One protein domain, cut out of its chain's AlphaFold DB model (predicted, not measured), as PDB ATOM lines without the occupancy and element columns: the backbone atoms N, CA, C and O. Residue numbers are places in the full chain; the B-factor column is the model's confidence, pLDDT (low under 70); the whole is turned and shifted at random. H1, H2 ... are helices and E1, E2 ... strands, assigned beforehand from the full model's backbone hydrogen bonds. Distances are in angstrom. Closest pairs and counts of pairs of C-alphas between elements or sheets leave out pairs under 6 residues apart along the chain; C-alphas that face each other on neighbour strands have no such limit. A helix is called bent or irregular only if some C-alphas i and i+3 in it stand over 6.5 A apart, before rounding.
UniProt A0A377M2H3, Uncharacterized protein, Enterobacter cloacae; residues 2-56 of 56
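AT A GLANCE: This is residues 2 to 56 of the 56 residues of an uncharacterized protein of Enterobacter cloacae (UniProt A0A377M2H3). A two-stranded hairpin, E1 and E2, makes one side of a small, loose body; two short helices, H1 and H2, follow it near the hairpin, turned across each other, and the last residues, 50 to 56, pass back beside E2. At the other end of the printed part, residues 2 to 7 stick out as a free arm that makes much of the length. The printed part has 55 residues, with two named strands and then two named helices, in the order E1, E2, H1, H2; the sheet has the order E1 - E2 and is antiparallel. The class is mixed, helices and strands, with under half of the residues, 22, in named elements. The whole is loose, with a radius of gyration of the C-alphas of 12.9 A, and the C-alphas span 47 by 21 by 16 A.

IN THESE COORDINATES: The printed part begins with Tyr 2, its C-alpha at (-0.118, 42.379, 31.128). E1, residues 12 to 16, begins at C-alpha 12 at (14.497, 33.024, 6.403) and is 13.5 A long from first to last C-alpha. E2, residues 28 to 32, is 13.6 A long. H1, residues 35 to 40, is 8.5 A long. H2, residues 44 to 49, is 10.1 A long and ends at C-alpha 49 at (7.937, 34.965, -2.676); it is neither bent nor irregular, but only just: C-alphas 44 and 47 are 6.0 A apart.

HOW THE PARTS SIT: E1 and E2 form a hairpin and are antiparallel, with 150 degrees between their directions. C-alphas 12 and 32, which face each other, are 4.7 A apart; N 13 and O 31 are within hydrogen-bond range at 2.9 A, and so are N 29 and O 15 at 2.9 A. The closest C-alphas of E2 and H1 are those of Ala 32 and Lys 38, 5.3 A apart. The closest C-alphas of E2 and H2 are those of Leu 30 and Leu 49, 7.6 A apart. E1 and H2 are apart. H1 and H2 are close but not clearly touching, about perpendicular at 77 degrees; their closest C-alphas are those of Ser 40 and Met 46, 6.7 A apart. Every O i to N i+4 pair in H1 is within hydrogen-bond range; in H2, 0 of 2 are, but 3 of its 3 O i to N i+3 pairs are.

THE WHOLE: The two C-alphas farthest apart are those of Tyr 2 and Asp 18, at 47.7 A. The printed part has no cut. The link from E1 to E2, with 11 residues, is long; those from E2 to H1 and from H1 to H2 are tight. Residues 2 to 7 stand free. The mean pLDDT of the printed part is 86.5, and residues 2 to 5 and 55 to 56 are under 70.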
ATOM      1  N   TYR A   2      -0.612  41.962  32.443       55.62
ATOM      2  CA  TYR A   2      -0.118  42.379  31.128       55.62
ATOM      3  C   TYR A   2       0.174  41.115  30.329       55.62
ATOM      4  O   TYR A   2       1.008  40.308  30.731       55.62
ATOM      5  N   GLN A   3      -0.564  40.916  29.244       58.28
ATOM      6  CA  GLN A   3      -0.274  39.865  28.285       58.28
ATOM      7  C   GLN A   3       1.026  40.282  27.588       58.28
ATOM      8  O   GLN A   3       1.044  41.266  26.850       58.28
ATOM      9  N   SER A   4       2.138  39.614  27.896       61.50
ATOM     10  CA  SER A   4       3.376  39.762  27.134       61.50
ATOM     11  C   SER A   4       3.068  39.329  25.707       61.50
ATOM     12  O   SER A   4       2.843  38.148  25.451       61.50
ATOM     13  N   VAL A   5       2.972  40.292  24.794       63.47
ATOM     14  CA  VAL A   5       2.846  39.999  23.370       63.47
ATOM     15  C   VAL A   5       4.200  39.438  22.962       63.47
ATOM     16  O   VAL A   5       5.155  40.197  22.811       63.47
ATOM     17  N   GLU A   6       4.330  38.113  22.887       70.19
ATOM     18  CA  GLU A   6       5.536  37.513  22.324       70.19
ATOM     19  C   GLU A   6       5.673  38.020  20.890       70.19
ATOM     20  O   GLU A   6       4.838  37.764  20.018       70.19
ATOM     21  N   SER A   7       6.710  38.818  20.659       75.94
ATOM     22  CA  SER A   7       7.051  39.308  19.336       75.94
ATOM     23  C   SER A   7       7.475  38.121  18.476       75.94
ATOM     24  O   SER A   7       8.544  37.547  18.683       75.94
ATOM     25  N   LYS A   8       6.633  37.764  17.500       81.69
ATOM     26  CA  LYS A   8       6.971  36.767  16.481       81.69
ATOM     27  C   LYS A   8       8.212  37.225  15.725       81.69
ATOM     28  O   LYS A   8       8.251  38.335  15.195       81.69
ATOM     29  N   THR A   9       9.217  36.359  15.672       89.06
ATOM     30  CA  THR A   9      10.421  36.577  14.868       89.06
ATOM     31  C   THR A   9      10.355  35.653  13.668       89.06
ATOM     32  O   THR A   9      10.185  34.450  13.828       89.06
ATOM     33  N   PHE A  10      10.510  36.196  12.466       91.38
ATOM     34  CA  PHE A  10      10.491  35.413  11.234       91.38
ATOM     35  C   PHE A  10      11.918  35.220  10.737       91.38
ATOM     36  O   PHE A  10      12.642  36.198  10.549       91.38
ATOM     37  N   GLN A  11      12.325  33.969  10.533       93.88
ATOM     38  CA  GLN A  11      13.670  33.637  10.076       93.88
ATOM     39  C   GLN A  11      13.620  32.971   8.704       93.88
ATOM     40  O   GLN A  11      12.948  31.955   8.515       93.88
ATOM     41  N   PHE A  12      14.369  33.536   7.761       93.25
ATOM     42  CA  PHE A  12      14.497  33.024   6.403       93.25
ATOM     43  C   PHE A  12      15.969  32.903   6.027       93.25
ATOM     44  O   PHE A  12      16.764  33.789   6.345       93.25
ATOM     45  N   ALA A  13      16.317  31.838   5.314       94.00
ATOM     46  CA  ALA A  13      17.616  31.691   4.674       94.00
ATOM     47  C   ALA A  13      17.511  31.920   3.167       94.00
ATOM     48  O   ALA A  13      16.457  31.729   2.556       94.00
ATOM     49  N   VAL A  14      18.635  32.322   2.578       94.31
ATOM     50  CA  VAL A  14      18.795  32.497   1.136       94.31
ATOM     51  C   VAL A  14      19.751  31.423   0.637       94.31
ATOM     52  O   VAL A  14      20.874  31.312   1.129       94.31
ATOM     53  N   PHE A  15      19.321  30.662  -0.362       93.50
ATOM     54  CA  PHE A  15      20.113  29.599  -0.974       93.50
ATOM     55  C   PHE A  15      20.222  29.797  -2.487       93.50
ATOM     56  O   PHE A  15      19.369  30.446  -3.093       93.50
ATOM     57  N   SER A  16      21.268  29.231  -3.104       94.19
ATOM     58  CA  SER A  16      21.428  29.264  -4.567       94.19
ATOM     59  C   SER A  16      20.276  28.540  -5.259       94.19
ATOM     60  O   SER A  16      19.825  27.494  -4.787       94.19
ATOM     61  N   ALA A  17      19.854  29.059  -6.413       92.62
ATOM     62  CA  ALA A  17      18.844  28.432  -7.263       92.62
ATOM     63  C   ALA A  17      19.190  26.990  -7.657       92.62
ATOM     64  O   ALA A  17      18.288  26.166  -7.780       92.62
ATOM     65  N   ASP A  18      20.477  26.655  -7.773       92.12
ATOM     66  CA  ASP A  18      20.941  25.307  -8.144       92.12
ATOM     67  C   ASP A  18      20.526  24.221  -7.138       92.12
ATOM     68  O   ASP A  18      20.556  23.032  -7.449       92.12
ATOM     69  N   LYS A  19      20.169  24.623  -5.912       89.38
ATOM     70  CA  LYS A  19      19.732  23.732  -4.830       89.38
ATOM     71  C   LYS A  19      18.222  23.789  -4.588       89.38
ATOM     72  O   LYS A  19      17.741  23.166  -3.645       89.38
ATOM     73  N   ALA A  20      17.479  24.549  -5.393       89.50
ATOM     74  CA  ALA A  20      16.054  24.742  -5.179       89.50
ATOM     75  C   ALA A  20      15.268  23.442  -5.454       89.50
ATOM     76  O   ALA A  20      15.439  22.832  -6.511       89.50
ATOM     77  N   PRO A  21      14.345  23.034  -4.561       86.44
ATOM     78  CA  PRO A  21      13.498  21.858  -4.777       86.44
ATOM     79  C   PRO A  21      12.339  22.104  -5.769       86.44
ATOM     80  O   PRO A  21      11.475  21.246  -5.945       86.44
ATOM     81  N   TYR A  22      12.285  23.282  -6.394       85.25
ATOM     82  CA  TYR A  22      11.279  23.711  -7.368       85.25
ATOM     83  C   TYR A  22      11.910  24.646  -8.402       85.25
ATOM     84  O   TYR A  22      12.969  25.226  -8.173       85.25
ATOM     85  N   GLY A  23      11.240  24.815  -9.544       87.19
ATOM     86  CA  GLY A  23      11.685  25.749 -10.573       87.19
ATOM     87  C   GLY A  23      11.648  27.189 -10.065       87.19
ATOM     88  O   GLY A  23      10.576  27.707  -9.750       87.19
ATOM     89  N   VAL A  24      12.811  27.837 -10.015       86.81
ATOM     90  CA  VAL A  24      12.950  29.257  -9.672       86.81
ATOM     91  C   VAL A  24      13.521  30.030 -10.853       86.81
ATOM     92  O   VAL A  24      14.499  29.623 -11.468       86.81
ATOM     93  N   SER A  25      12.906  31.166 -11.184       86.62
ATOM     94  CA  SER A  25      13.416  32.072 -12.230       86.62
ATOM     95  C   SER A  25      14.500  33.026 -11.715       86.62
ATOM     96  O   SER A  25      15.140  33.725 -12.494       86.62
ATOM     97  N   ARG A  26      14.665  33.101 -10.391       89.31
ATOM     98  CA  ARG A  26      15.649  33.941  -9.699       89.31
ATOM     99  C   ARG A  26      16.925  33.125  -9.455       89.31
ATOM    100  O   ARG A  26      16.809  31.915  -9.301       89.31
ATOM    101  N   PRO A  27      18.112  33.751  -9.327       93.56
ATOM    102  CA  PRO A  27      19.361  33.038  -9.022       93.56
ATOM    103  C   PRO A  27      19.441  32.528  -7.570       93.56
ATOM    104  O   PRO A  27      20.467  32.009  -7.142       93.56
ATOM    105  N   PHE A  28      18.362  32.669  -6.798       93.44
ATOM    106  CA  PHE A  28      18.257  32.220  -5.418       93.44
ATOM    107  C   PHE A  28      16.820  31.807  -5.087       93.44
ATOM    108  O   PHE A  28      15.874  32.180  -5.789       93.44
ATOM    109  N   TYR A  29      16.661  31.100  -3.970       93.38
ATOM    110  CA  TYR A  29      15.368  30.831  -3.348       93.38
ATOM    111  C   TYR A  29      15.413  31.116  -1.842       93.38
ATOM    112  O   TYR A  29      16.489  31.197  -1.241       93.38
ATOM    113  N   LEU A  30      14.236  31.330  -1.254       93.38
ATOM    114  CA  LEU A  30      14.070  31.573   0.176       93.38
ATOM    115  C   LEU A  30      13.592  30.307   0.870       93.38
ATOM    116  O   LEU A  30      12.719  29.617   0.351       93.38
ATOM    117  N   GLU A  31      14.098  30.055   2.069       94.56
ATOM    118  CA  GLU A  31      13.689  28.933   2.907       94.56
ATOM    119  C   GLU A  31      13.267  29.421   4.288       94.56
ATOM    120  O   GLU A  31      13.967  30.221   4.908       94.56
ATOM    121  N   ALA A  32      12.107  28.965   4.755       94.56
ATOM    122  CA  ALA A  32      11.613  29.275   6.087       94.56
ATOM    123  C   ALA A  32      12.342  28.416   7.128       94.56
ATOM    124  O   ALA A  32      12.274  27.190   7.082       94.56
ATOM    125  N   ILE A  33      13.009  29.073   8.078       94.31
ATOM    126  CA  ILE A  33      13.852  28.405   9.079       94.31
ATOM    127  C   ILE A  33      13.066  28.037  10.337       94.31
ATOM    128  O   ILE A  33      13.328  27.006  10.949       94.31
ATOM    129  N   ASN A  34      12.090  28.858  10.730       92.69
ATOM    130  CA  ASN A  34      11.276  28.616  11.916       92.69
ATOM    131  C   ASN A  34       9.777  28.531  11.601       92.69
ATOM    132  O   ASN A  34       9.317  28.930  10.533       92.69
ATOM    133  N   GLU A  35       9.001  28.009  12.552       90.94
ATOM    134  CA  GLU A  35       7.566  27.761  12.364       90.94
ATOM    135  C   GLU A  35       6.767  29.040  12.090       90.94
ATOM    136  O   GLU A  35       5.883  29.040  11.236       90.94
ATOM    137  N   ASP A  36       7.129  30.163  12.719       91.75
ATOM    138  CA  ASP A  36       6.517  31.457  12.409       91.75
ATOM    139  C   ASP A  36       6.752  31.862  10.943       91.75
ATOM    140  O   ASP A  36       5.827  32.319  10.268       91.75
ATOM    141  N   ALA A  37       7.967  31.657  10.415       92.56
ATOM    142  CA  ALA A  37       8.280  31.902   9.008       92.56
ATOM    143  C   ALA A  37       7.497  30.970   8.075       92.56
ATOM    144  O   ALA A  37       6.948  31.444   7.076       92.56
ATOM    145  N   LYS A  38       7.375  29.681   8.418       92.88
ATOM    146  CA  LYS A  38       6.592  28.712   7.634       92.88
ATOM    147  C   LYS A  38       5.122  29.112   7.560       92.88
ATOM    148  O   LYS A  38       4.570  29.181   6.467       92.88
ATOM    149  N   GLN A  39       4.520  29.465   8.694       91.94
ATOM    150  CA  GLN A  39       3.132  29.932   8.744       91.94
ATOM    151  C   GLN A  39       2.939  31.232   7.952       91.94
ATOM    152  O   GLN A  39       1.932  31.402   7.265       91.94
ATOM    153  N   SER A  40       3.914  32.145   8.010       91.00
ATOM    154  CA  SER A  40       3.842  33.410   7.272       91.00
ATOM    155  C   SER A  40       3.923  33.230   5.753       91.00
ATOM    156  O   SER A  40       3.335  34.023   5.023       91.00
ATOM    157  N   ALA A  41       4.599  32.184   5.264       90.81
ATOM    158  CA  ALA A  41       4.833  31.955   3.838       90.81
ATOM    159  C   ALA A  41       3.545  31.703   3.035       90.81
ATOM    160  O   ALA A  41       3.522  31.914   1.823       90.81
ATOM    161  N   GLU A  42       2.462  31.297   3.698       86.88
ATOM    162  CA  GLU A  42       1.159  31.062   3.066       86.88
ATOM    163  C   GLU A  42       0.248  32.299   3.083       86.88
ATOM    164  O   GLU A  42      -0.827  32.293   2.480       86.88
ATOM    165  N   GLN A  43       0.674  33.377   3.746       88.94
ATOM    166  CA  GLN A  43      -0.157  34.543   4.033       88.94
ATOM    167  C   GLN A  43       0.242  35.760   3.187       88.94
ATOM    168  O   GLN A  43       1.410  36.140   3.089       88.94
ATOM    169  N   GLY A  44      -0.761  36.424   2.604       88.50
ATOM    170  CA  GLY A  44      -0.612  37.726   1.948       88.50
ATOM    171  C   GLY A  44       0.504  37.785   0.896       88.50
ATOM    172  O   GLY A  44       0.599  36.929   0.017       88.50
ATOM    173  N   LEU A  45       1.349  38.821   0.985       88.81
ATOM    174  CA  LEU A  45       2.436  39.078   0.032       88.81
ATOM    175  C   LEU A  45       3.501  37.967   0.021       88.81
ATOM    176  O   LEU A  45       4.097  37.696  -1.021       88.81
ATOM    177  N   MET A  46       3.716  37.293   1.153       88.50
ATOM    178  CA  MET A  46       4.766  36.279   1.296       88.50
ATOM    179  C   MET A  46       4.522  35.066   0.390       88.50
ATOM    180  O   MET A  46       5.479  34.466  -0.099       88.50
ATOM    181  N   ARG A  47       3.258  34.776   0.046       87.88
ATOM    182  CA  ARG A  47       2.890  33.702  -0.890       87.88
ATOM    183  C   ARG A  47       3.516  33.876  -2.279       87.88
ATOM    184  O   ARG A  47       3.823  32.893  -2.949       87.88
ATOM    185  N   TYR A  48       3.752  35.116  -2.709       88.50
ATOM    186  CA  TYR A  48       4.371  35.416  -4.007       88.50
ATOM    187  C   TYR A  48       5.897  35.276  -3.998       88.50
ATOM    188  O   TYR A  48       6.536  35.245  -5.053       88.50
ATOM    189  N   LEU A  49       6.501  35.172  -2.812       88.25
ATOM    190  CA  LEU A  49       7.937  34.965  -2.676       88.25
ATOM    191  C   LEU A  49       8.341  33.505  -2.901       88.25
ATOM    192  O   LEU A  49       9.534  33.246  -3.024       88.25
ATOM    193  N   GLN A  50       7.368  32.585  -3.020       87.69
ATOM    194  CA  GLN A  50       7.603  31.151  -3.230       87.69
ATOM    195  C   GLN A  50       8.625  30.610  -2.220       87.69
ATOM    196  O   GLN A  50       9.627  30.013  -2.603       87.69
ATOM    197  N   ILE A  51       8.411  30.894  -0.934       90.44
ATOM    198  CA  ILE A  51       9.308  30.476   0.148       90.44
ATOM    199  C   ILE A  51       9.171  28.963   0.335       90.44
ATOM    200  O   ILE A  51       8.059  28.446   0.446       90.44
ATOM    201  N   ASN A  52      10.295  28.252   0.391       89.81
ATOM    202  CA  ASN A  52      10.315  26.841   0.730       89.81
ATOM    203  C   ASN A  52       9.927  26.651   2.204       89.81
ATOM    204  O   ASN A  52      10.657  27.080   3.095       89.81
ATOM    205  N   THR A  53       8.799  25.993   2.464       90.12
ATOM    206  CA  THR A  53       8.331  25.644   3.822       90.12
ATOM    207  C   THR A  53       8.533  24.173   4.169       90.12
ATOM    208  O   THR A  53       8.283  23.764   5.300       90.12
ATOM    209  N   LYS A  54       8.988  23.373   3.197       82.25
ATOM    210  CA  LYS A  54       9.166  21.921   3.330       82.25
ATOM    211  C   LYS A  54      10.522  21.528   3.907       82.25
ATOM    212  O   LYS A  54      10.760  20.345   4.109       82.25
ATOM    213  N   ALA A  55      11.405  22.495   4.132       66.06
ATOM    214  CA  ALA A  55      12.662  22.250   4.809       66.06
ATOM    215  C   ALA A  55      12.417  22.048   6.310       66.06
ATOM    216  O   ALA A  55      11.826  22.896   6.990       66.06
ATOM    217  N   GLY A  56      12.826  20.877   6.785       55.28
ATOM    218  CA  GLY A  56      12.713  20.381   8.151       55.28
ATOM    219  C   GLY A  56      13.499  19.090   8.258       55.28
ATOM    220  O   GLY A  56      13.203  18.181   7.453       55.28
TER     221      GLY A  56